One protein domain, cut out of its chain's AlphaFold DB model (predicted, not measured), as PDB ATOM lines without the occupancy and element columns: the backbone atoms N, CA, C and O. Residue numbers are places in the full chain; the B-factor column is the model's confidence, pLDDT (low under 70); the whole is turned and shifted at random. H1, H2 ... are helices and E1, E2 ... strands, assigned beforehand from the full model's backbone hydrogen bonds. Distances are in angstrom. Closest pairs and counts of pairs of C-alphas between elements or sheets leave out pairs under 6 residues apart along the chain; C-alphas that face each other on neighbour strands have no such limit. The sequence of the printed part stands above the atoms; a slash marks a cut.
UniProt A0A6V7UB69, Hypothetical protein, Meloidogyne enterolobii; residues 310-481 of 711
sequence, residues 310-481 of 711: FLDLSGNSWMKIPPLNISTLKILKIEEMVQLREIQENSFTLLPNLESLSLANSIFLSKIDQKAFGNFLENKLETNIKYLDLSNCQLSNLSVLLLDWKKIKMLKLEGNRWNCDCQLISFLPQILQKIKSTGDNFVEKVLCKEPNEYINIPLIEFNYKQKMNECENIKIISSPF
ATOM      1  N   PHE A 310      90.518 -41.090  77.575       98.69
ATOM      2  CA  PHE A 310      90.820 -39.702  77.225       98.69
ATOM      3  C   PHE A 310      90.996 -39.560  75.707       98.69
ATOM      4  O   PHE A 310      91.791 -40.280  75.097       98.69
ATOM      5  N   LEU A 311      90.297 -38.587  75.119       98.06
ATOM      6  CA  LEU A 311      90.415 -38.213  73.713       98.06
ATOM      7  C   LEU A 311      90.521 -36.690  73.579       98.06
ATOM      8  O   LEU A 311      89.639 -35.955  74.026       98.06
ATOM      9  N   ASP A 312      91.581 -36.233  72.917       98.38
ATOM     10  CA  ASP A 312      91.765 -34.828  72.552       98.38
ATOM     11  C   ASP A 312      91.690 -34.653  71.036       98.38
ATOM     12  O   ASP A 312      92.491 -35.229  70.297       98.38
ATOM     13  N   LEU A 313      90.717 -33.866  70.581       96.44
ATOM     14  CA  LEU A 313      90.506 -33.501  69.181       96.44
ATOM     15  C   LEU A 313      90.742 -32.006  68.935       96.44
ATOM     16  O   LEU A 313      90.514 -31.556  67.818       96.44
ATOM     17  N   SER A 314      91.148 -31.230  69.945       97.69
ATOM     18  CA  SER A 314      91.137 -29.756  69.939       97.69
ATOM     19  C   SER A 314      91.870 -29.128  68.743       97.69
ATOM     20  O   SER A 314      92.781 -29.735  68.193       97.69
ATOM     21  N   GLY A 315      91.498 -27.924  68.309       96.38
ATOM     22  CA  GLY A 315      92.190 -27.199  67.233       96.38
ATOM     23  C   GLY A 315      92.168 -27.897  65.864       96.38
ATOM     24  O   GLY A 315      93.118 -27.766  65.099       96.38
ATOM     25  N   ASN A 316      91.116 -28.669  65.569       95.50
ATOM     26  CA  ASN A 316      90.884 -29.311  64.267       95.50
ATOM     27  C   ASN A 316      89.764 -28.595  63.476       95.50
ATOM     28  O   ASN A 316      89.095 -27.691  63.974       95.50
ATOM     29  N   SER A 317      89.539 -29.004  62.225       91.56
ATOM     30  CA  SER A 317      88.617 -28.358  61.272       91.56
ATOM     31  C   SER A 317      87.205 -28.968  61.263       91.56
ATOM     32  O   SER A 317      86.599 -29.154  60.207       91.56
ATOM     33  N   TRP A 318      86.656 -29.289  62.437       88.00
ATOM     34  CA  TRP A 318      85.331 -29.905  62.557       88.00
ATOM     35  C   TRP A 318      84.198 -28.874  62.468       88.00
ATOM     36  O   TRP A 318      84.031 -28.039  63.356       88.00
ATOM     37  N   MET A 319      83.349 -28.977  61.440       89.31
ATOM     38  CA  MET A 319      82.099 -28.198  61.353       89.31
ATOM     39  C   MET A 319      81.017 -28.671  62.342       89.31
ATOM     40  O   MET A 319      80.080 -27.931  62.646       89.31
ATOM     41  N   LYS A 320      81.113 -29.927  62.790       88.94
ATOM     42  CA  LYS A 320      80.158 -30.654  63.638       88.94
ATOM     43  C   LYS A 320      80.924 -31.611  64.547       88.94
ATOM     44  O   LYS A 320      81.971 -32.113  64.144       88.94
ATOM     45  N   ILE A 321      80.376 -31.914  65.724       88.38
ATOM     46  CA  ILE A 321      80.914 -32.969  66.595       88.38
ATOM     47  C   ILE A 321      80.925 -34.303  65.820       88.38
ATOM     48  O   ILE A 321      79.892 -34.661  65.243       88.38
ATOM     49  N   PRO A 322      82.048 -35.044  65.768       83.81
ATOM     50  CA  PRO A 322      82.069 -36.352  65.126       83.81
ATOM     51  C   PRO A 322      81.148 -37.371  65.818       83.81
ATOM     52  O   PRO A 322      80.940 -37.288  67.029       83.81
ATOM     53  N   PRO A 323      80.668 -38.402  65.096       80.94
ATOM     54  CA  PRO A 323      79.937 -39.523  65.686       80.94
ATOM     55  C   PRO A 323      80.879 -40.419  66.516       80.94
ATOM     56  O   PRO A 323      81.377 -41.444  66.050       80.94
ATOM     57  N   LEU A 324      81.143 -40.015  67.761       86.81
ATOM     58  CA  LEU A 324      81.985 -40.738  68.715       86.81
ATOM     59  C   LEU A 324      81.179 -41.830  69.431       86.81
ATOM     60  O   LEU A 324      80.302 -41.533  70.236       86.81
ATOM     61  N   ASN A 325      81.509 -43.096  69.175       86.19
ATOM     62  CA  ASN A 325      80.890 -44.267  69.806       86.19
ATOM     63  C   ASN A 325      81.868 -44.926  70.796       86.19
ATOM     64  O   ASN A 325      82.433 -45.980  70.513       86.19
ATOM     65  N   ILE A 326      82.133 -44.263  71.926       90.50
ATOM     66  CA  ILE A 326      83.215 -44.631  72.856       90.50
ATOM     67  C   ILE A 326      82.663 -44.695  74.283       90.50
ATOM     68  O   ILE A 326      82.760 -43.749  75.062       90.50
ATOM     69  N   SER A 327      82.055 -45.828  74.637       90.06
ATOM     70  CA  SER A 327      81.339 -45.984  75.911       90.06
ATOM     71  C   SER A 327      82.226 -45.886  77.157       90.06
ATOM     72  O   SER A 327      81.714 -45.619  78.241       90.06
ATOM     73  N   THR A 328      83.538 -46.078  77.021       94.12
ATOM     74  CA  THR A 328      84.554 -45.986  78.084       94.12
ATOM     75  C   THR A 328      85.149 -44.587  78.268       94.12
ATOM     76  O   THR A 328      85.881 -44.373  79.238       94.12
ATOM     77  N   LEU A 329      84.817 -43.630  77.394       95.88
ATOM     78  CA  LEU A 329      85.405 -42.294  77.403       95.88
ATOM     79  C   LEU A 329      84.951 -41.481  78.622       95.88
ATOM     80  O   LEU A 329      83.756 -41.321  78.859       95.88
ATOM     81  N   LYS A 330      85.918 -40.929  79.361       97.38
ATOM     82  CA  LYS A 330      85.714 -40.098  80.559       97.38
ATOM     83  C   LYS A 330      86.033 -38.628  80.312       97.38
ATOM     84  O   LYS A 330      85.410 -37.765  80.926       97.38
ATOM     85  N   ILE A 331      87.005 -38.342  79.446       98.50
ATOM     86  CA  ILE A 331      87.476 -36.986  79.152       98.50
ATOM     87  C   ILE A 331      87.482 -36.775  77.639       98.50
ATOM     88  O   ILE A 331      88.137 -37.520  76.909       98.50
ATOM     89  N   LEU A 332      86.777 -35.737  77.189       97.94
ATOM     90  CA  LEU A 332      86.721 -35.311  75.794       97.94
ATOM     91  C   LEU A 332      87.076 -33.826  75.685       97.94
ATOM     92  O   LEU A 332      86.406 -32.973  76.272       97.94
ATOM     93  N   LYS A 333      88.115 -33.521  74.910       98.31
ATOM     94  CA  LYS A 333      88.522 -32.153  74.573       98.31
ATOM     95  C   LYS A 333      88.253 -31.870  73.094       98.31
ATOM     96  O   LYS A 333      88.730 -32.584  72.214       98.31
ATOM     97  N   ILE A 334      87.445 -30.843  72.848       95.81
ATOM     98  CA  ILE A 334      87.021 -30.316  71.544       95.81
ATOM     99  C   ILE A 334      87.193 -28.780  71.626       95.81
ATOM    100  O   ILE A 334      86.284 -27.997  71.373       95.81
ATOM    101  N   GLU A 335      88.368 -28.338  72.081       96.50
ATOM    102  CA  GLU A 335      88.705 -26.917  72.254       96.50
ATOM    103  C   GLU A 335      89.142 -26.290  70.918       96.50
ATOM    104  O   GLU A 335      89.455 -27.004  69.964       96.50
ATOM    105  N   GLU A 336      89.186 -24.959  70.835       96.25
ATOM    106  CA  GLU A 336      89.714 -24.198  69.684       96.25
ATOM    107  C   GLU A 336      89.044 -24.528  68.323       96.25
ATOM    108  O   GLU A 336      89.660 -24.404  67.262       96.25
ATOM    109  N   MET A 337      87.771 -24.950  68.310       93.25
ATOM    110  CA  MET A 337      87.080 -25.368  67.079       93.25
ATOM    111  C   MET A 337      86.631 -24.185  66.212       93.25
ATOM    112  O   MET A 337      85.483 -23.740  66.268       93.25
ATOM    113  N   VAL A 338      87.518 -23.712  65.336       91.69
ATOM    114  CA  VAL A 338      87.275 -22.561  64.441       91.69
ATOM    115  C   VAL A 338      86.212 -22.784  63.351       91.69
ATOM    116  O   VAL A 338      85.853 -21.834  62.659       91.69
ATOM    117  N   GLN A 339      85.683 -24.003  63.180       91.94
ATOM    118  CA  GLN A 339      84.578 -24.289  62.247       91.94
ATOM    119  C   GLN A 339      83.263 -24.706  62.927       91.94
ATOM    120  O   GLN A 339      82.220 -24.721  62.265       91.94
ATOM    121  N   LEU A 340      83.272 -25.004  64.230       94.25
ATOM    122  CA  LEU A 340      82.089 -25.466  64.956       94.25
ATOM    123  C   LEU A 340      81.187 -24.273  65.301       94.25
ATOM    124  O   LEU A 340      81.589 -23.368  66.029       94.25
ATOM    125  N   ARG A 341      79.956 -24.278  64.778       94.81
ATOM    126  CA  ARG A 341      78.962 -23.204  64.998       94.81
ATOM    127  C   ARG A 341      77.844 -23.597  65.955       94.81
ATOM    128  O   ARG A 341      77.371 -22.775  66.736       94.81
ATOM    129  N   GLU A 342      77.434 -24.858  65.893       95.62
ATOM    130  CA  GLU A 342      76.336 -25.406  66.681       95.62
ATOM    131  C   GLU A 342      76.619 -26.864  67.055       95.62
ATOM    132  O   GLU A 342      77.099 -27.647  66.231       95.62
ATOM    133  N   ILE A 343      76.276 -27.240  68.286       95.88
ATOM    134  CA  ILE A 343      76.228 -28.640  68.718       95.88
ATOM    135  C   ILE A 343      74.803 -29.163  68.539       95.88
ATOM    136  O   ILE A 343      73.852 -28.602  69.083       95.88
ATOM    137  N   GLN A 344      74.673 -30.242  67.770       92.56
ATOM    138  CA  GLN A 344      73.395 -30.815  67.347       92.56
ATOM    139  C   GLN A 344      72.761 -31.701  68.434       92.56
ATOM    140  O   GLN A 344      73.456 -32.154  69.351       92.56
ATOM    141  N   GLU A 345      71.468 -32.025  68.304       91.12
ATOM    142  CA  GLU A 345      70.849 -33.036  69.171       91.12
ATOM    143  C   GLU A 345      71.591 -34.382  69.096       91.12
ATOM    144  O   GLU A 345      72.153 -34.763  68.071       91.12
ATOM    145  N   ASN A 346      71.596 -35.099  70.217       88.44
ATOM    146  CA  ASN A 346      72.200 -36.412  70.423       88.44
ATOM    147  C   ASN A 346      73.735 -36.520  70.252       88.44
ATOM    148  O   ASN A 346      74.268 -37.608  70.479       88.44
ATOM    149  N   SER A 347      74.453 -35.430  69.939       90.69
ATOM    150  CA  SER A 347      75.911 -35.392  69.673       90.69
ATOM    151  C   SER A 347      76.803 -36.162  70.665       90.69
ATOM    152  O   SER A 347      77.840 -36.682  70.266       90.69
ATOM    153  N   PHE A 348      76.421 -36.246  71.944       91.94
ATOM    154  CA  PHE A 348      77.203 -36.895  73.006       91.94
ATOM    155  C   PHE A 348      76.521 -38.134  73.622       91.94
ATOM    156  O   PHE A 348      77.022 -38.705  74.587       91.94
ATOM    157  N   THR A 349      75.383 -38.579  73.078       88.00
ATOM    158  CA  THR A 349      74.570 -39.682  73.646       88.00
ATOM    159  C   THR A 349      75.269 -41.039  73.702       88.00
ATOM    160  O   THR A 349      74.946 -41.857  74.560       88.00
ATOM    161  N   LEU A 350      76.248 -41.278  72.826       87.31
ATOM    162  CA  LEU A 350      77.036 -42.514  72.789       87.31
ATOM    163  C   LEU A 350      78.269 -42.479  73.723       87.31
ATOM    164  O   LEU A 350      79.123 -43.363  73.652       87.31
ATOM    165  N   LEU A 351      78.347 -41.486  74.621       91.12
ATOM    166  CA  LEU A 351      79.425 -41.288  75.602       91.12
ATOM    167  C   LEU A 351      78.896 -41.312  77.061       91.12
ATOM    168  O   LEU A 351      79.080 -40.347  77.804       91.12
ATOM    169  N   PRO A 352      78.220 -42.390  77.517       89.12
ATOM    170  CA  PRO A 352      77.516 -42.424  78.809       89.12
ATOM    171  C   PRO A 352      78.412 -42.219  80.045       89.12
ATOM    172  O   PRO A 352      77.938 -41.722  81.067       89.12
ATOM    173  N   ASN A 353      79.698 -42.574  79.969       92.75
ATOM    174  CA  ASN A 353      80.653 -42.428  81.075       92.75
ATOM    175  C   ASN A 353      81.449 -41.108  81.042       92.75
ATOM    176  O   ASN A 353      82.387 -40.948  81.824       92.75
ATOM    177  N   LEU A 354      81.078 -40.155  80.178       94.94
ATOM    178  CA  LEU A 354      81.782 -38.881  80.054       94.94
ATOM    179  C   LEU A 354      81.650 -38.052  81.342       94.94
ATOM    180  O   LEU A 354      80.548 -37.688  81.751       94.94
ATOM    181  N   GLU A 355      82.787 -37.737  81.966       96.56
ATOM    182  CA  GLU A 355      82.878 -36.956  83.205       96.56
ATOM    183  C   GLU A 355      83.338 -35.513  82.971       96.56
ATOM    184  O   GLU A 355      82.983 -34.616  83.741       96.56
ATOM    185  N   SER A 356      84.147 -35.296  81.934       97.81
ATOM    186  CA  SER A 356      84.730 -34.003  81.585       97.81
ATOM    187  C   SER A 356      84.570 -33.728  80.095       97.81
ATOM    188  O   SER A 356      85.024 -34.521  79.266       97.81
ATOM    189  N   LEU A 357      83.944 -32.600  79.768       97.69
ATOM    190  CA  LEU A 357      83.840 -32.080  78.408       97.69
ATOM    191  C   LEU A 357      84.398 -30.659  78.366       97.69
ATOM    192  O   LEU A 357      83.993 -29.804  79.154       97.69
ATOM    193  N   SER A 358      85.276 -30.404  77.403       97.94
ATOM    194  CA  SER A 358      85.780 -29.065  77.124       97.94
ATOM    195  C   SER A 358      85.546 -28.686  75.669       97.94
ATOM    196  O   SER A 358      85.891 -29.443  74.760       97.94
ATOM    197  N   LEU A 359      84.948 -27.516  75.473       97.06
ATOM    198  CA  LEU A 359      84.645 -26.877  74.189       97.06
ATOM    199  C   LEU A 359      85.281 -25.477  74.100       97.06
ATOM    200  O   LEU A 359      84.964 -24.703  73.196       97.06
ATOM    201  N   ALA A 360      86.158 -25.146  75.054       97.31
ATOM    202  CA  ALA A 360      86.718 -23.818  75.263       97.31
ATOM    203  C   ALA A 360      87.375 -23.222  74.008       97.31
ATOM    204  O   ALA A 360      87.963 -23.930  73.191       97.31
ATOM    205  N   ASN A 361      87.323 -21.896  73.878       96.62
ATOM    206  CA  ASN A 361      87.909 -21.137  72.766       96.62
ATOM    207  C   ASN A 361      87.346 -21.505  71.374       96.62
ATOM    208  O   ASN A 361      87.954 -21.185  70.352       96.62
ATOM    209  N   SER A 362      86.180 -22.155  71.299       96.38
ATOM    210  CA  SER A 362      85.472 -22.407  70.037       96.38
ATOM    211  C   SER A 362      84.743 -21.135  69.590       96.38
ATOM    212  O   SER A 362      83.527 -21.009  69.714       96.38
ATOM    213  N   ILE A 363      85.504 -20.157  69.088       95.06
ATOM    214  CA  ILE A 363      85.093 -18.751  68.887       95.06
ATOM    215  C   ILE A 363      83.917 -18.497  67.920       95.06
ATOM    216  O   ILE A 363      83.523 -17.344  67.753       95.06
ATOM    217  N   PHE A 364      83.339 -19.528  67.297       95.25
ATOM    218  CA  PHE A 364      82.120 -19.431  66.479       95.25
ATOM    219  C   PHE A 364      80.936 -20.254  67.015       95.25
ATOM    220  O   PHE A 364      79.848 -20.170  66.443       95.25
ATOM    221  N   LEU A 365      81.115 -21.012  68.103       96.69
ATOM    222  CA  LEU A 365      80.072 -21.825  68.726       96.69
ATOM    223  C   LEU A 365      79.069 -20.918  69.449       96.69
ATOM    224  O   LEU A 365      79.372 -20.383  70.516       96.69
ATOM    225  N   SER A 366      77.880 -20.740  68.868       96.06
ATOM    226  CA  SER A 366      76.831 -19.849  69.391       96.06
ATOM    227  C   SER A 366      75.606 -20.574  69.951       96.06
ATOM    228  O   SER A 366      74.858 -19.987  70.733       96.06
ATOM    229  N   LYS A 367      75.407 -21.855  69.607       95.50
ATOM    230  CA  LYS A 367      74.270 -22.667  70.068       95.50
ATOM    231  C   LYS A 367      74.685 -24.084  70.461       95.50
ATOM    232  O   LYS A 367      75.469 -24.738  69.779       95.50
ATOM    233  N   ILE A 368      74.088 -24.587  71.535       96.00
ATOM    234  CA  ILE A 368      74.104 -26.002  71.913       96.00
ATOM    235  C   ILE A 368      72.645 -26.443  71.974       96.00
ATOM    236  O   ILE A 368      71.845 -25.813  72.666       96.00
ATOM    237  N   ASP A 369      72.270 -27.479  71.225       94.06
ATOM    238  CA  ASP A 369      70.908 -27.999  71.297       94.06
ATOM    239  C   ASP A 369      70.619 -28.625  72.666       94.06
ATOM    240  O   ASP A 369      71.447 -29.344  73.227       94.06
ATOM    241  N   GLN A 370      69.418 -28.390  73.195       89.44
ATOM    242  CA  GLN A 370      69.012 -28.892  74.508       89.44
ATOM    243  C   GLN A 370      69.022 -30.423  74.622       89.44
ATOM    244  O   GLN A 370      69.109 -30.935  75.730       89.44
ATOM    245  N   LYS A 371      68.968 -31.159  73.503       90.00
ATOM    246  CA  LYS A 371      69.114 -32.618  73.479       90.00
ATOM    247  C   LYS A 371      70.516 -33.088  73.086       90.00
ATOM    248  O   LYS A 371      70.669 -34.254  72.728       90.00
ATOM    249  N   ALA A 372      71.559 -32.251  73.108       92.31
ATOM    250  CA  ALA A 372      72.924 -32.669  72.742       92.31
ATOM    251  C   ALA A 372      73.412 -33.912  73.523       92.31
ATOM    252  O   ALA A 372      74.162 -34.732  72.992       92.31
ATOM    253  N   PHE A 373      72.917 -34.085  74.752       89.75
ATOM    254  CA  PHE A 373      73.185 -35.219  75.642       89.75
ATOM    255  C   PHE A 373      72.046 -36.262  75.703       89.75
ATOM    256  O   PHE A 373      72.104 -37.193  76.502       89.75
ATOM    257  N   GLY A 374      71.023 -36.136  74.851       83.12
ATOM    258  CA  GLY A 374      69.791 -36.931  74.879       83.12
ATOM    259  C   GLY A 374      68.664 -36.261  75.674       83.12
ATOM    260  O   GLY A 374      68.747 -35.082  76.011       83.12
ATOM    261  N   ASN A 375      67.587 -37.000  75.962       73.94
ATOM    262  CA  ASN A 375      66.464 -36.502  76.767       73.94
ATOM    263  C   ASN A 375      66.584 -36.949  78.236       73.94
ATOM    264  O   ASN A 375      66.165 -38.054  78.588       73.94
ATOM    265  N   PHE A 376      67.132 -36.088  79.099       65.25
ATOM    266  CA  PHE A 376      67.301 -36.400  80.524       65.25
ATOM    267  C   PHE A 376      65.962 -36.538  81.283       65.25
ATOM    268  O   PHE A 376      65.878 -37.351  82.199       65.25
ATOM    269  N   LEU A 377      64.894 -35.829  80.870       63.53
ATOM    270  CA  LEU A 377      63.567 -35.901  81.514       63.53
ATOM    271  C   LEU A 377      62.897 -37.279  81.386       63.53
ATOM    272  O   LEU A 377      61.974 -37.588  82.135       63.53
ATOM    273  N   GLU A 378      63.336 -38.114  80.442       62.06
ATOM    274  CA  GLU A 378      62.807 -39.470  80.249       62.06
ATOM    275  C   GLU A 378      63.501 -40.541  81.112       62.06
ATOM    276  O   GLU A 378      63.201 -41.723  80.950       62.06
ATOM    277  N   ASN A 379      64.420 -40.168  82.016       51.94
ATOM    278  CA  ASN A 379      65.166 -41.075  82.910       51.94
ATOM    279  C   ASN A 379      65.942 -42.214  82.198       51.94
ATOM    280  O   ASN A 379      66.289 -43.216  82.819       51.94
ATOM    281  N   LYS A 380      66.218 -42.085  80.892       52.69
ATOM    282  CA  LYS A 380      66.889 -43.121  80.074       52.69
ATOM    283  C   LYS A 380      68.383 -42.887  79.845       52.69
ATOM    284  O   LYS A 380      69.079 -43.822  79.464       52.69
ATOM    285  N   LEU A 381      68.862 -41.656  80.027       58.56
ATOM    286  CA  LEU A 381      70.237 -41.237  79.732       58.56
ATOM    287  C   LEU A 381      70.729 -40.261  80.811       58.56
ATOM    288  O   LEU A 381      70.761 -39.049  80.610       58.56
ATOM    289  N   GLU A 382      71.098 -40.785  81.980       62.50
ATOM    290  CA  GLU A 382      71.823 -39.995  82.977       62.50
ATOM    291  C   GLU A 382      73.276 -39.785  82.531       62.50
ATOM    292  O   GLU A 382      74.074 -40.723  82.522       62.50
ATOM    293  N   THR A 383      73.647 -38.545  82.204       74.25
ATOM    294  CA  THR A 383      75.054 -38.185  81.994       74.25
ATOM    295  C   THR A 383      75.830 -38.124  83.309       74.25
ATOM    296  O   THR A 383      75.293 -37.804  84.377       74.25
ATOM    297  N   ASN A 384      77.132 -38.403  83.212       87.25
ATOM    298  CA  ASN A 384      78.074 -38.413  84.333       87.25
ATOM    299  C   ASN A 384      78.964 -37.159  84.403       87.25
ATOM    300  O   ASN A 384      79.946 -37.144  85.148       87.25
ATOM    301  N   ILE A 385      78.621 -36.103  83.654       92.50
ATOM    302  CA  ILE A 385      79.437 -34.889  83.525       92.50
ATOM    303  C   ILE A 385      79.508 -34.147  84.865       92.50
ATOM    304  O   ILE A 385      78.499 -33.822  85.490       92.50
ATOM    305  N   LYS A 386      80.744 -33.882  85.291       93.25
ATOM    306  CA  LYS A 386      81.132 -33.190  86.530       93.25
ATOM    307  C   LYS A 386      81.902 -31.904  86.218       93.25
ATOM    308  O   LYS A 386      81.830 -30.953  86.994       93.25
ATOM    309  N   TYR A 387      82.615 -31.877  85.093       94.88
ATOM    310  CA  TYR A 387      83.449 -30.765  84.645       94.88
ATOM    311  C   TYR A 387      83.010 -30.355  83.236       94.88
ATOM    312  O   TYR A 387      82.996 -31.186  82.327       94.88
ATOM    313  N   LEU A 388      82.627 -29.091  83.064       95.50
ATOM    314  CA  LEU A 388      82.195 -28.552  81.778       95.50
ATOM    315  C   LEU A 388      82.863 -27.198  81.525       95.50
ATOM    316  O   LEU A 388      82.739 -26.274  82.332       95.50
ATOM    317  N   ASP A 389      83.571 -27.084  80.406       96.56
ATOM    318  CA  ASP A 389      84.237 -25.850  79.988       96.56
ATOM    319  C   ASP A 389      83.660 -25.367  78.652       96.56
ATOM    320  O   ASP A 389      83.840 -26.010  77.617       96.56
ATOM    321  N   LEU A 390      82.930 -24.250  78.697       96.44
ATOM    322  CA  LEU A 390      82.356 -23.562  77.535       96.44
ATOM    323  C   LEU A 390      82.947 -22.148  77.380       96.44
ATOM    324  O   LEU A 390      82.327 -21.283  76.758       96.44
ATOM    325  N   SER A 391      84.101 -21.871  77.995       95.75
ATOM    326  CA  SER A 391      84.696 -20.530  78.005       95.75
ATOM    327  C   SER A 391      85.078 -20.033  76.602       95.75
ATOM    328  O   SER A 391      85.411 -20.811  75.708       95.75
ATOM    329  N   ASN A 392      85.028 -18.714  76.398       96.12
ATOM    330  CA  ASN A 392      85.461 -18.016  75.179       96.12
ATOM    331  C   ASN A 392      84.794 -18.508  73.872       96.12
ATOM    332  O   ASN A 392      85.420 -18.527  72.809       96.12
ATOM    333  N   CYS A 393      83.521 -18.908  73.948       96.56
ATOM    334  CA  CYS A 393      82.667 -19.195  72.791       96.56
ATOM    335  C   CYS A 393      81.765 -17.975  72.476       96.56
ATOM    336  O   CYS A 393      82.019 -16.869  72.949       96.56
ATOM    337  N   GLN A 394      80.718 -18.137  71.660       96.31
ATOM    338  CA  GLN A 394      79.734 -17.082  71.348       96.31
ATOM    339  C   GLN A 394      78.330 -17.434  71.864       96.31
ATOM    340  O   GLN A 394      77.331 -17.003  71.288       96.31
ATOM    341  N   LEU A 395      78.237 -18.244  72.925       95.94
ATOM    342  CA  LEU A 395      76.957 -18.667  73.490       95.94
ATOM    343  C   LEU A 395      76.214 -17.462  74.077       95.94
ATOM    344  O   LEU A 395      76.803 -16.663  74.807       95.94
ATOM    345  N   SER A 396      74.916 -17.357  73.786       93.88
ATOM    346  CA  SER A 396      74.037 -16.343  74.381       93.88
ATOM    347  C   SER A 396      73.061 -16.903  75.412       93.88
ATOM    348  O   SER A 396      72.656 -16.176  76.316       93.88
ATOM    349  N   ASN A 397      72.714 -18.189  75.337       91.94
ATOM    350  CA  ASN A 397      71.792 -18.843  76.265       91.94
ATOM    351  C   ASN A 397      72.159 -20.333  76.432       91.94
ATOM    352  O   ASN A 397      72.834 -20.916  75.581       91.94
ATOM    353  N   LEU A 398      71.720 -20.954  77.527       91.69
ATOM    354  CA  LEU A 398      71.860 -22.382  77.821       91.69
ATOM    355  C   LEU A 398      70.503 -22.922  78.267       91.69
ATOM    356  O   LEU A 398      69.868 -22.354  79.151       91.69
ATOM    357  N   SER A 399      70.061 -24.045  77.698       88.44
ATOM    358  CA  SER A 399      68.807 -24.658  78.140       88.44
ATOM    359  C   SER A 399      68.968 -25.293  79.520       88.44
ATOM    360  O   SER A 399      69.878 -26.095  79.752       88.44
ATOM    361  N   VAL A 400      68.013 -25.022  80.411       85.12
ATOM    362  CA  VAL A 400      67.843 -25.760  81.672       85.12
ATOM    363  C   VAL A 400      67.696 -27.270  81.434       85.12
ATOM    364  O   VAL A 400      68.049 -28.060  82.304       85.12
ATOM    365  N   LEU A 401      67.249 -27.671  80.235       85.19
ATOM    366  CA  LEU A 401      67.054 -29.064  79.833       85.19
ATOM    367  C   LEU A 401      68.318 -29.764  79.293       85.19
ATOM    368  O   LEU A 401      68.238 -30.925  78.908       85.19
ATOM    369  N   LEU A 402      69.467 -29.080  79.236       87.81
ATOM    370  CA  LEU A 402      70.685 -29.607  78.608       87.81
ATOM    371  C   LEU A 402      71.364 -30.731  79.416       87.81
ATOM    372  O   LEU A 402      71.900 -31.670  78.831       87.81
ATOM    373  N   LEU A 403      71.388 -30.615  80.749       88.19
ATOM    374  CA  LEU A 403      72.110 -31.495  81.679       88.19
ATOM    375  C   LEU A 403      71.439 -31.499  83.061       88.19
ATOM    376  O   LEU A 403      70.768 -30.537  83.434       88.19
ATOM    377  N   ASP A 404      71.719 -32.519  83.882       86.12
ATOM    378  CA  ASP A 404      71.500 -32.408  85.330       86.12
ATOM    379  C   ASP A 404      72.575 -31.510  85.964       86.12
ATOM    380  O   ASP A 404      73.616 -31.956  86.459       86.12
ATOM    381  N   TRP A 405      72.291 -30.209  85.974       86.62
ATOM    382  CA  TRP A 405      73.141 -29.180  86.563       86.62
ATOM    383  C   TRP A 405      73.439 -29.385  88.064       86.62
ATOM    384  O   TRP A 405      74.355 -28.753  88.591       86.62
ATOM    385  N   LYS A 406      72.735 -30.284  88.780       82.25
ATOM    386  CA  LYS A 406      73.069 -30.616  90.177       82.25
ATOM    387  C   LYS A 406      74.381 -31.400  90.296       82.25
ATOM    388  O   LYS A 406      75.064 -31.233  91.311       82.25
ATOM    389  N   LYS A 407      74.744 -32.206  89.288       86.38
ATOM    390  CA  LYS A 407      75.963 -33.048  89.258       86.38
ATOM    391  C   LYS A 407      77.244 -32.278  88.934       86.38
ATOM    392  O   LYS A 407      78.333 -32.723  89.304       86.38
ATOM    393  N   ILE A 408      77.111 -31.127  88.278       89.56
ATOM    394  CA  ILE A 408      78.235 -30.275  87.888       89.56
ATOM    395  C   ILE A 408      78.976 -29.767  89.135       89.56
ATOM    396  O   ILE A 408      78.366 -29.293  90.101       89.56
ATOM    397  N   LYS A 409      80.307 -29.892  89.093       89.44
ATOM    398  CA  LYS A 409      81.265 -29.439  90.110       89.44
ATOM    399  C   LYS A 409      82.038 -28.202  89.660       89.44
ATOM    400  O   LYS A 409      82.275 -27.326  90.475       89.44
ATOM    401  N   MET A 410      82.399 -28.133  88.377       90.38
ATOM    402  CA  MET A 410      83.119 -27.013  87.763       90.38
ATOM    403  C   MET A 410      82.451 -26.660  86.430       90.38
ATOM    404  O   MET A 410      82.221 -27.552  85.609       90.38
ATOM    405  N   LEU A 411      82.142 -25.377  86.223       92.06
ATOM    406  CA  LEU A 411      81.422 -24.873  85.049       92.06
ATOM    407  C   LEU A 411      81.987 -23.526  84.589       92.06
ATOM    408  O   LEU A 411      81.601 -22.494  85.130       92.06
ATOM    409  N   LYS A 412      82.866 -23.521  83.589       93.31
ATOM    410  CA  LYS A 412      83.419 -22.277  83.027       93.31
ATOM    411  C   LYS A 412      82.551 -21.748  81.890       93.31
ATOM    412  O   LYS A 412      82.172 -22.512  81.001       93.31
ATOM    413  N   LEU A 413      82.262 -20.449  81.922       93.94
ATOM    414  CA  LEU A 413      81.312 -19.747  81.040       93.94
ATOM    415  C   LEU A 413      81.778 -18.333  80.648       93.94
ATOM    416  O   LEU A 413      81.063 -17.616  79.943       93.94
ATOM    417  N   GLU A 414      82.944 -17.897  81.115       93.25
ATOM    418  CA  GLU A 414      83.537 -16.595  80.818       93.25
ATOM    419  C   GLU A 414      83.758 -16.385  79.306       93.25
ATOM    420  O   GLU A 414      83.797 -17.337  78.528       93.25
ATOM    421  N   GLY A 415      83.855 -15.127  78.866       94.12
ATOM    422  CA  GLY A 415      84.139 -14.778  77.462       94.12
ATOM    423  C   GLY A 415      82.992 -14.973  76.454       94.12
ATOM    424  O   GLY A 415      83.183 -14.682  75.279       94.12
ATOM    425  N   ASN A 416      81.814 -15.426  76.893       96.06
ATOM    426  CA  ASN A 416      80.616 -15.615  76.061       96.06
ATOM    427  C   ASN A 416      79.744 -14.341  75.933       96.06
ATOM    428  O   ASN A 416      80.015 -13.312  76.557       96.06
ATOM    429  N   ARG A 417      78.668 -14.417  75.131       95.00
ATOM    430  CA  ARG A 417      77.715 -13.325  74.849       95.00
ATOM    431  C   ARG A 417      76.380 -13.486  75.592       95.00
ATOM    432  O   ARG A 417      75.319 -13.384  74.984       95.00
ATOM    433  N   TRP A 418      76.418 -13.753  76.896       93.81
ATOM    434  CA  TRP A 418      75.217 -14.075  77.679       93.81
ATOM    435  C   TRP A 418      74.104 -13.023  77.559       93.81
ATOM    436  O   TRP A 418      74.282 -11.869  77.962       93.81
ATOM    437  N   ASN A 419      72.950 -13.453  77.045       92.06
ATOM    438  CA  ASN A 419      71.708 -12.698  77.046       92.06
ATOM    439  C   ASN A 419      70.982 -12.942  78.372       92.06
ATOM    440  O   ASN A 419      70.389 -13.997  78.597       92.06
ATOM    441  N   CYS A 420      71.038 -11.960  79.261       88.62
ATOM    442  CA  CYS A 420      70.438 -11.973  80.587       88.62
ATOM    443  C   CYS A 420      68.926 -11.686  80.513       88.62
ATOM    444  O   CYS A 420      68.395 -10.717  81.070       88.62
ATOM    445  N   ASP A 421      68.234 -12.571  79.796       83.44
ATOM    446  CA  ASP A 421      66.783 -12.667  79.696       83.44
ATOM    447  C   ASP A 421      66.181 -13.555  80.802       83.44
ATOM    448  O   ASP A 421      66.877 -14.166  81.619       83.44
ATOM    449  N   CYS A 422      64.851 -13.625  80.831       78.25
ATOM    450  CA  CYS A 422      64.102 -14.420  81.799       78.25
ATOM    451  C   CYS A 422      64.347 -15.938  81.700       78.25
ATOM    452  O   CYS A 422      64.084 -16.646  82.669       78.25
ATOM    453  N   GLN A 423      64.838 -16.461  80.570       78.81
ATOM    454  CA  GLN A 423      65.169 -17.880  80.424       78.81
ATOM    455  C   GLN A 423      66.507 -18.177  81.106       78.81
ATOM    456  O   GLN A 423      66.557 -19.033  81.991       78.81
ATOM    457  N   LEU A 424      67.563 -17.428  80.772       83.44
ATOM    458  CA  LEU A 424      68.904 -17.641  81.330       83.44
ATOM    459  C   LEU A 424      68.943 -17.369  82.845       83.44
ATOM    460  O   LEU A 424      69.488 -18.160  83.620       83.44
ATOM    461  N   ILE A 425      68.301 -16.279  83.283       78.31
ATOM    462  CA  ILE A 425      68.245 -15.861  84.694       78.31
ATOM    463  C   ILE A 425      67.453 -16.855  85.567       78.31
ATOM    464  O   ILE A 425      67.699 -16.931  86.770       78.31
ATOM    465  N   SER A 426      66.537 -17.649  84.994       76.31
ATOM    466  CA  SER A 426      65.647 -18.534  85.768       76.31
ATOM    467  C   SER A 426      66.352 -19.651  86.549       76.31
ATOM    468  O   SER A 426      65.779 -20.163  87.510       76.31
ATOM    469  N   PHE A 427      67.568 -20.041  86.147       82.25
ATOM    470  CA  PHE A 427      68.278 -21.186  86.731       82.25
ATOM    471  C   PHE A 427      69.802 -20.992  86.839       82.25
ATOM    472  O   PHE A 427      70.407 -21.441  87.815       82.25
ATOM    473  N   LEU A 428      70.442 -20.317  85.873       85.94
ATOM    474  CA  LEU A 428      71.905 -20.269  85.797       85.94
ATOM    475  C   LEU A 428      72.584 -19.514  86.964       85.94
ATOM    476  O   LEU A 428      73.578 -20.033  87.480       85.94
ATOM    477  N   PRO A 429      72.067 -18.367  87.460       85.00
ATOM    478  CA  PRO A 429      72.658 -17.672  88.608       85.00
ATOM    479  C   PRO A 429      72.751 -18.538  89.874       85.00
ATOM    480  O   PRO A 429      73.748 -18.470  90.589       85.00
ATOM    481  N   GLN A 430      71.763 -19.410  90.125       81.31
ATOM    482  CA  GLN A 430      71.769 -20.315  91.285       81.31
ATOM    483  C   GLN A 430      72.870 -21.390  91.175       81.31
ATOM    484  O   GLN A 430      73.529 -21.715  92.165       81.31
ATOM    485  N   ILE A 431      73.126 -21.901  89.964       86.31
ATOM    486  CA  ILE A 431      74.227 -22.842  89.690       86.31
ATOM    487  C   ILE A 431      75.580 -22.153  89.902       86.31
ATOM    488  O   ILE A 431      76.455 -22.699  90.576       86.31
ATOM    489  N   LEU A 432      75.743 -20.932  89.385       86.31
ATOM    490  CA  LEU A 432      76.963 -20.142  89.565       86.31
ATOM    491  C   LEU A 432      77.212 -19.797  91.040       86.31
ATOM    492  O   LEU A 432      78.343 -19.919  91.510       86.31
ATOM    493  N   GLN A 433      76.168 -19.458  91.803       84.94
ATOM    494  CA  GLN A 433      76.275 -19.217  93.245       84.94
ATOM    495  C   GLN A 433      76.736 -20.467  94.010       84.94
ATOM    496  O   GLN A 433      77.629 -20.373  94.855       84.94
ATOM    497  N   LYS A 434      76.192 -21.647  93.674       84.38
ATOM    498  CA  LYS A 434      76.644 -22.933  94.227       84.38
ATOM    499  C   LYS A 434      78.135 -23.168  93.947       84.38
ATOM    500  O   LYS A 434      78.859 -23.559  94.857       84.38
ATOM    501  N   ILE A 435      78.610 -22.883  92.734       82.81
ATOM    502  CA  ILE A 435      80.016 -23.091  92.340       82.81
ATOM    503  C   ILE A 435      80.961 -22.067  92.997       82.81
ATOM    504  O   ILE A 435      82.018 -22.447  93.502       82.81
ATOM    505  N   LYS A 436      80.561 -20.793  93.129       82.50
ATOM    506  CA  LYS A 436      81.324 -19.817  93.932       82.50
ATOM    507  C   LYS A 436      81.423 -20.257  95.400       82.50
ATOM    508  O   LYS A 436      82.475 -20.096  96.011       82.50
ATOM    509  N   SER A 437      80.376 -20.877  95.958       79.38
ATOM    510  CA  SER A 437      80.404 -21.391  97.340       79.38
ATOM    511  C   SER A 437      81.393 -22.547  97.567       79.38
ATOM    512  O   SER A 437      81.828 -22.753  98.697       79.38
ATOM    513  N   THR A 438      81.811 -23.256  96.509       77.12
ATOM    514  CA  THR A 438      82.880 -24.270  96.568       77.12
ATOM    515  C   THR A 438      84.299 -23.706  96.392       77.12
ATOM    516  O   THR A 438      85.252 -24.480  96.402       77.12
ATOM    517  N   GLY A 439      84.461 -22.378  96.299       69.62
ATOM    518  CA  GLY A 439      85.763 -21.691  96.303       69.62
ATOM    519  C   GLY A 439      86.295 -21.254  94.932       69.62
ATOM    520  O   GLY A 439      87.441 -20.815  94.840       69.62
ATOM    521  N   ASP A 440      85.493 -21.360  93.870       66.00
ATOM    522  CA  ASP A 440      85.930 -21.061  92.501       66.00
ATOM    523  C   ASP A 440      85.845 -19.564  92.146       66.00
ATOM    524  O   ASP A 440      84.788 -19.021  91.814       66.00
ATOM    525  N   ASN A 441      87.003 -18.898  92.137       63.19
ATOM    526  CA  ASN A 441      87.144 -17.466  91.833       63.19
ATOM    527  C   ASN A 441      86.918 -17.093  90.348       63.19
ATOM    528  O   ASN A 441      86.992 -15.917  89.996       63.19
ATOM    529  N   PHE A 442      86.678 -18.047  89.440       70.25
ATOM    530  CA  PHE A 442      86.446 -17.720  88.024       70.25
ATOM    531  C   PHE A 442      85.035 -17.163  87.760       70.25
ATOM    532  O   PHE A 442      84.836 -16.453  86.776       70.25
ATOM    533  N   VAL A 443      84.062 -17.454  88.636       71.62
ATOM    534  CA  VAL A 443      82.624 -17.197  88.414       71.62
ATOM    535  C   VAL A 443      82.299 -15.710  88.197       71.62
ATOM    536  O   VAL A 443      81.384 -15.372  87.451       71.62
ATOM    537  N   GLU A 444      83.086 -14.808  88.780       72.50
ATOM    538  CA  GLU A 444      82.920 -13.350  88.653       72.50
ATOM    539  C   GLU A 444      83.225 -12.826  87.236       72.50
ATOM    540  O   GLU A 444      82.833 -11.717  86.885       72.50
ATOM    541  N   LYS A 445      83.870 -13.638  86.386       84.38
ATOM    542  CA  LYS A 445      84.176 -13.318  84.979       84.38
ATOM    543  C   LYS A 445      83.033 -13.663  84.014       84.38
ATOM    544  O   LYS A 445      83.157 -13.452  82.806       84.38
ATOM    545  N   VAL A 446      81.930 -14.218  84.519       90.88
ATOM    546  CA  VAL A 446      80.756 -14.603  83.727       90.88
ATOM    547  C   VAL A 446      79.796 -13.410  83.665       90.88
ATOM    548  O   VAL A 446      78.969 -13.214  84.555       90.88
ATOM    549  N   LEU A 447      79.954 -12.575  82.634       92.00
ATOM    550  CA  LEU A 447      79.264 -11.284  82.496       92.00
ATOM    551  C   LEU A 447      78.118 -11.323  81.475       92.00
ATOM    552  O   LEU A 447      78.245 -11.939  80.418       92.00
ATOM    553  N   CYS A 448      77.049 -10.579  81.754       91.75
ATOM    554  CA  CYS A 448      75.989 -10.267  80.799       91.75
ATOM    555  C   CYS A 448      76.536  -9.421  79.632       91.75
ATOM    556  O   CYS A 448      77.381  -8.537  79.822       91.75
ATOM    557  N   LYS A 449      76.038  -9.671  78.417       94.06
ATOM    558  CA  LYS A 449      76.343  -8.897  77.198       94.06
ATOM    559  C   LYS A 449      75.104  -8.401  76.462       94.06
ATOM    560  O   LYS A 449      75.210  -7.420  75.738       94.06
ATOM    561  N   GLU A 450      73.956  -9.027  76.687       89.50
ATOM    562  CA  GLU A 450      72.646  -8.565  76.226       89.50
ATOM    563  C   GLU A 450      71.619  -8.742  77.369       89.50
ATOM    564  O   GLU A 450      71.875  -9.518  78.296       89.50
ATOM    565  N   PRO A 451      70.473  -8.038  77.351       88.50
ATOM    566  CA  PRO A 451      70.238  -6.808  76.596       88.50
ATOM    567  C   PRO A 451      71.054  -5.628  77.177       88.50
ATOM    568  O   PRO A 451      71.797  -5.785  78.153       88.50
ATOM    569  N   ASN A 452      70.974  -4.458  76.538       86.81
ATOM    570  CA  ASN A 452      71.891  -3.329  76.765       86.81
ATOM    571  C   ASN A 452      71.944  -2.836  78.221       86.81
ATOM    572  O   ASN A 452      72.985  -2.372  78.682       86.81
ATOM    573  N   GLU A 453      70.836  -2.957  78.948       85.25
ATOM    574  CA  GLU A 453      70.639  -2.451  80.310       85.25
ATOM    575  C   GLU A 453      71.518  -3.171  81.347       85.25
ATOM    576  O   GLU A 453      71.705  -2.664  82.453       85.25
ATOM    577  N   TYR A 454      72.061  -4.344  81.000       86.06
ATOM    578  CA  TYR A 454      72.820  -5.201  81.914       86.06
ATOM    579  C   TYR A 454      74.243  -5.511  81.425       86.06
ATOM    580  O   TYR A 454      74.905  -6.386  81.982       86.06
ATOM    581  N   ILE A 455      74.737  -4.816  80.395       90.31
ATOM    582  CA  ILE A 455      76.080  -5.036  79.840       90.31
ATOM    583  C   ILE A 455      77.157  -4.962  80.935       90.31
ATOM    584  O   ILE A 455      77.244  -4.000  81.692       90.31
ATOM    585  N   ASN A 456      78.021  -5.980  80.965       89.69
ATOM    586  CA  ASN A 456      79.125  -6.172  81.912       89.69
ATOM    587  C   ASN A 456      78.730  -6.430  83.382       89.69
ATOM    588  O   ASN A 456      79.627  -6.532  84.215       89.69
ATOM    589  N   ILE A 457      77.446  -6.610  83.713       88.56
ATOM    590  CA  ILE A 457      77.034  -7.061  85.056       88.56
ATOM    591  C   ILE A 457      77.375  -8.558  85.229       88.56
ATOM    592  O   ILE A 457      77.060  -9.347  84.331       88.56
ATOM    593  N   PRO A 458      77.988  -8.997  86.347       89.12
ATOM    594  CA  PRO A 458      78.218 -10.418  86.617       89.12
ATOM    595  C   PRO A 458      76.906 -11.191  86.816       89.12
ATOM    596  O   PRO A 458      76.062 -10.794  87.619       89.12
ATOM    597  N   LEU A 459      76.742 -12.350  86.163       86.31
ATOM    598  CA  LEU A 459      75.510 -13.154  86.266       86.31
ATOM    599  C   LEU A 459      75.202 -13.631  87.696       86.31
ATOM    600  O   LEU A 459      74.048 -13.899  88.015       86.31
ATOM    601  N   ILE A 460      76.217 -13.732  88.557       81.50
ATOM    602  CA  ILE A 460      76.069 -14.104  89.971       81.50
ATOM    603  C   ILE A 460      75.580 -12.950  90.863       81.50
ATOM    604  O   ILE A 460      74.975 -13.194  91.904       81.50
ATOM    605  N   GLU A 461      75.801 -11.700  90.452       78.88
ATOM    606  CA  GLU A 461      75.279 -10.506  91.134       78.88
ATOM    607  C   GLU A 461      73.874 -10.137  90.635       78.88
ATOM    608  O   GLU A 461      73.203  -9.274  91.203       78.88
ATOM    609  N   PHE A 462      73.393 -10.826  89.596       70.94
ATOM    610  CA  PHE A 462      72.079 -10.596  89.027       70.94
ATOM    611  C   PHE A 462      70.965 -10.989  90.009       70.94
ATOM    612  O   PHE A 462      70.629 -12.167  90.170       70.94
ATOM    613  N   ASN A 463      70.336  -9.993  90.640       63.44
ATOM    614  CA  ASN A 463      69.214 -10.205  91.551       63.44
ATOM    615  C   ASN A 463      67.934 -10.609  90.798       63.44
ATOM    616  O   ASN A 463      67.011  -9.814  90.587       63.44
ATOM    617  N   TYR A 464      67.862 -11.890  90.433       60.47
ATOM    618  CA  TYR A 464      66.726 -12.512  89.755       60.47
ATOM    619  C   TYR A 464      65.383 -12.245  90.446       60.47
ATOM    620  O   TYR A 464      64.360 -12.196  89.773       60.47
ATOM    621  N   LYS A 465      65.361 -12.007  91.766       54.84
ATOM    622  CA  LYS A 465      64.131 -11.787  92.546       54.84
ATOM    623  C   LYS A 465      63.440 -10.447  92.269       54.84
ATOM    624  O   LYS A 465      62.261 -10.328  92.575       54.84
ATOM    625  N   GLN A 466      64.128  -9.459  91.684       55.34
ATOM    626  CA  GLN A 466      63.472  -8.239  91.191       55.34
ATOM    627  C   GLN A 466      62.903  -8.449  89.780       55.34
ATOM    628  O   GLN A 466      61.715  -8.221  89.574       55.34
ATOM    629  N   LYS A 467      63.708  -8.973  88.842       58.28
ATOM    630  CA  LYS A 467      63.289  -9.185  87.443       58.28
ATOM    631  C   LYS A 467      62.254 -10.308  87.271       58.28
ATOM    632  O   LYS A 467      61.447 -10.255  86.354       58.28
ATOM    633  N   MET A 468      62.205 -11.296  88.171       52.72
ATOM    634  CA  MET A 468      61.175 -12.354  88.166       52.72
ATOM    635  C   MET A 468      59.739 -11.809  88.225       52.72
ATOM    636  O   MET A 468      58.838 -12.469  87.718       52.72
ATOM    637  N   ASN A 469      59.529 -10.614  88.789       55.31
ATOM    638  CA  ASN A 469      58.216  -9.958  88.825       55.31
ATOM    639  C   ASN A 469      57.846  -9.286  87.486       55.31
ATOM    640  O   ASN A 469      56.688  -8.949  87.277       55.31
ATOM    641  N   GLU A 470      58.816  -9.089  86.589       58.12
ATOM    642  CA  GLU A 470      58.619  -8.617  85.209       58.12
ATOM    643  C   GLU A 470      58.550  -9.803  84.227       58.12
ATOM    644  O   GLU A 470      57.897  -9.729  83.190       58.12
ATOM    645  N   CYS A 471      59.180 -10.932  84.575       65.50
ATOM    646  CA  CYS A 471      59.167 -12.200  83.836       65.50
ATOM    647  C   CYS A 471      57.835 -12.976  83.947       65.50
ATOM    648  O   CYS A 471      57.830 -14.211  84.023       65.50
ATOM    649  N   GLU A 472      56.694 -12.283  83.959       52.62
ATOM    650  CA  GLU A 472      55.384 -12.929  84.013       52.62
ATOM    651  C   GLU A 472      55.134 -13.818  82.779       52.62
ATOM    652  O   GLU A 472      55.520 -13.507  81.653       52.62
ATOM    653  N   ASN A 473      54.410 -14.922  82.987       47.78
ATOM    654  CA  ASN A 473      53.937 -15.869  81.962       47.78
ATOM    655  C   ASN A 473      54.957 -16.834  81.325       47.78
ATOM    656  O   ASN A 473      54.546 -17.656  80.499       47.78
ATOM    657  N   ILE A 474      56.224 -16.891  81.762       47.78
ATOM    658  CA  ILE A 474      56.999 -18.124  81.534       47.78
ATOM    659  C   ILE A 474      56.395 -19.228  82.409       47.78
ATOM    660  O   ILE A 474      56.550 -19.234  83.631       47.78
ATOM    661  N   LYS A 475      55.723 -20.204  81.780       42.38
ATOM    662  CA  LYS A 475      55.422 -21.491  82.421       42.38
ATOM    663  C   LYS A 475      56.746 -22.156  82.772       42.38
ATOM    664  O   LYS A 475      57.371 -22.781  81.918       42.38
ATOM    665  N   ILE A 476      57.162 -22.006  84.026       44.75
ATOM    666  CA  ILE A 476      58.352 -22.657  84.558       44.75
ATOM    667  C   ILE A 476      58.127 -24.168  84.438       44.75
ATOM    668  O   ILE A 476      57.380 -24.751  85.223       44.75
ATOM    669  N   ILE A 477      58.778 -24.806  83.460       44.28
ATOM    670  CA  ILE A 477      59.129 -26.221  83.583       44.28
ATOM    671  C   ILE A 477      60.056 -26.243  84.789       44.28
ATOM    672  O   ILE A 477      61.167 -25.714  84.711       44.28
ATOM    673  N   SER A 478      59.559 -26.720  85.930       42.12
ATOM    674  CA  SER A 478      60.309 -26.666  87.174       42.12
ATOM    675  C   SER A 478      61.605 -27.437  86.992       42.12
ATOM    676  O   SER A 478      61.633 -28.663  86.919       42.12
ATOM    677  N   SER A 479      62.713 -26.694  86.944       43.19
ATOM    678  CA  SER A 479      64.003 -27.282  87.258       43.19
ATOM    679  C   SER A 479      63.841 -27.983  88.606       43.19
ATOM    680  O   SER A 479      63.383 -27.331  89.551       43.19
ATOM    681  N   PRO A 480      64.248 -29.255  88.761       47.69
ATOM    682  CA  PRO A 480      64.201 -29.928  90.056       47.69
ATOM    683  C   PRO A 480      65.111 -29.245  91.099       47.69
ATOM    684  O   PRO A 480      65.183 -29.678  92.245       47.69
ATOM    685  N   PHE A 481      65.842 -28.190  90.722       43.41
ATOM    686  CA  PHE A 481      66.515 -27.251  91.619       43.41
ATOM    687  C   PHE A 481      65.527 -26.316  92.360       43.41
ATOM    688  O   PHE A 481      65.674 -26.109  93.561       43.41
TER     689      PHE A 481
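AT A GLANCE: This is residues 310 to 481 of the 711 residues of the protein "Hypothetical protein" of Meloidogyne enterolobii (UniProt A0A6V7UB69). With little regular structure, the printed part is a solenoid wound in stacked turns: E1 to E5 form a parallel wall side by side, and long loops return opposite it. H1, H2, E6 and H3 cap the E5 end. The 172 residues hold E1 E2 E3 E4 E5 H1 H2 E6 H3, 36 residues in named elements, class mixed; compact, radius of gyration of the C-alphas 15.8 A, spans 45 by 34 by 31 A.

HOW THE PARTS SIT: Edge strand E1, residues 310 to 312, is parallel to E2, residues 331 to 333; N 311 and O 331, 3.0 A apart, are within hydrogen-bond range. Inner strands E3, residues 356 to 358, and E4, residues 387 to 389, follow, with N 357 and O 387 3.1 A apart, then edge strand E5, residues 410 to 412. H2, residues 428 to 437, only grazes the sheet; closest to E5 are C-alphas 410 and 435, 6.8 A. H1, residues 422 to 425, and H3, residues 464 to 467, are close but not clearly touching, C-alphas 425 and 464 at 6.3 A. E6, residues 448 to 450, pairs with residues 418 to 419, parallel, and with no named strand. H2 has every O i to N i+4 pair within range; H1 and H3 are too short for one.

IN THESE COORDINATES: E1 begins at C-alpha 310 (90.820, -39.702, 77.225); H2 spans 14.4 A; H3 ends at C-alpha 467 (63.289, -9.185, 87.443).

THE WHOLE: The farthest C-alphas, 328 and 470, are 46.0 A apart. The printed part has no cut; links between successive sheet strands and E6 to H3 are long. pLDDT is under 70 at residues 376 to 382, 439 to 441 and 463 to 481.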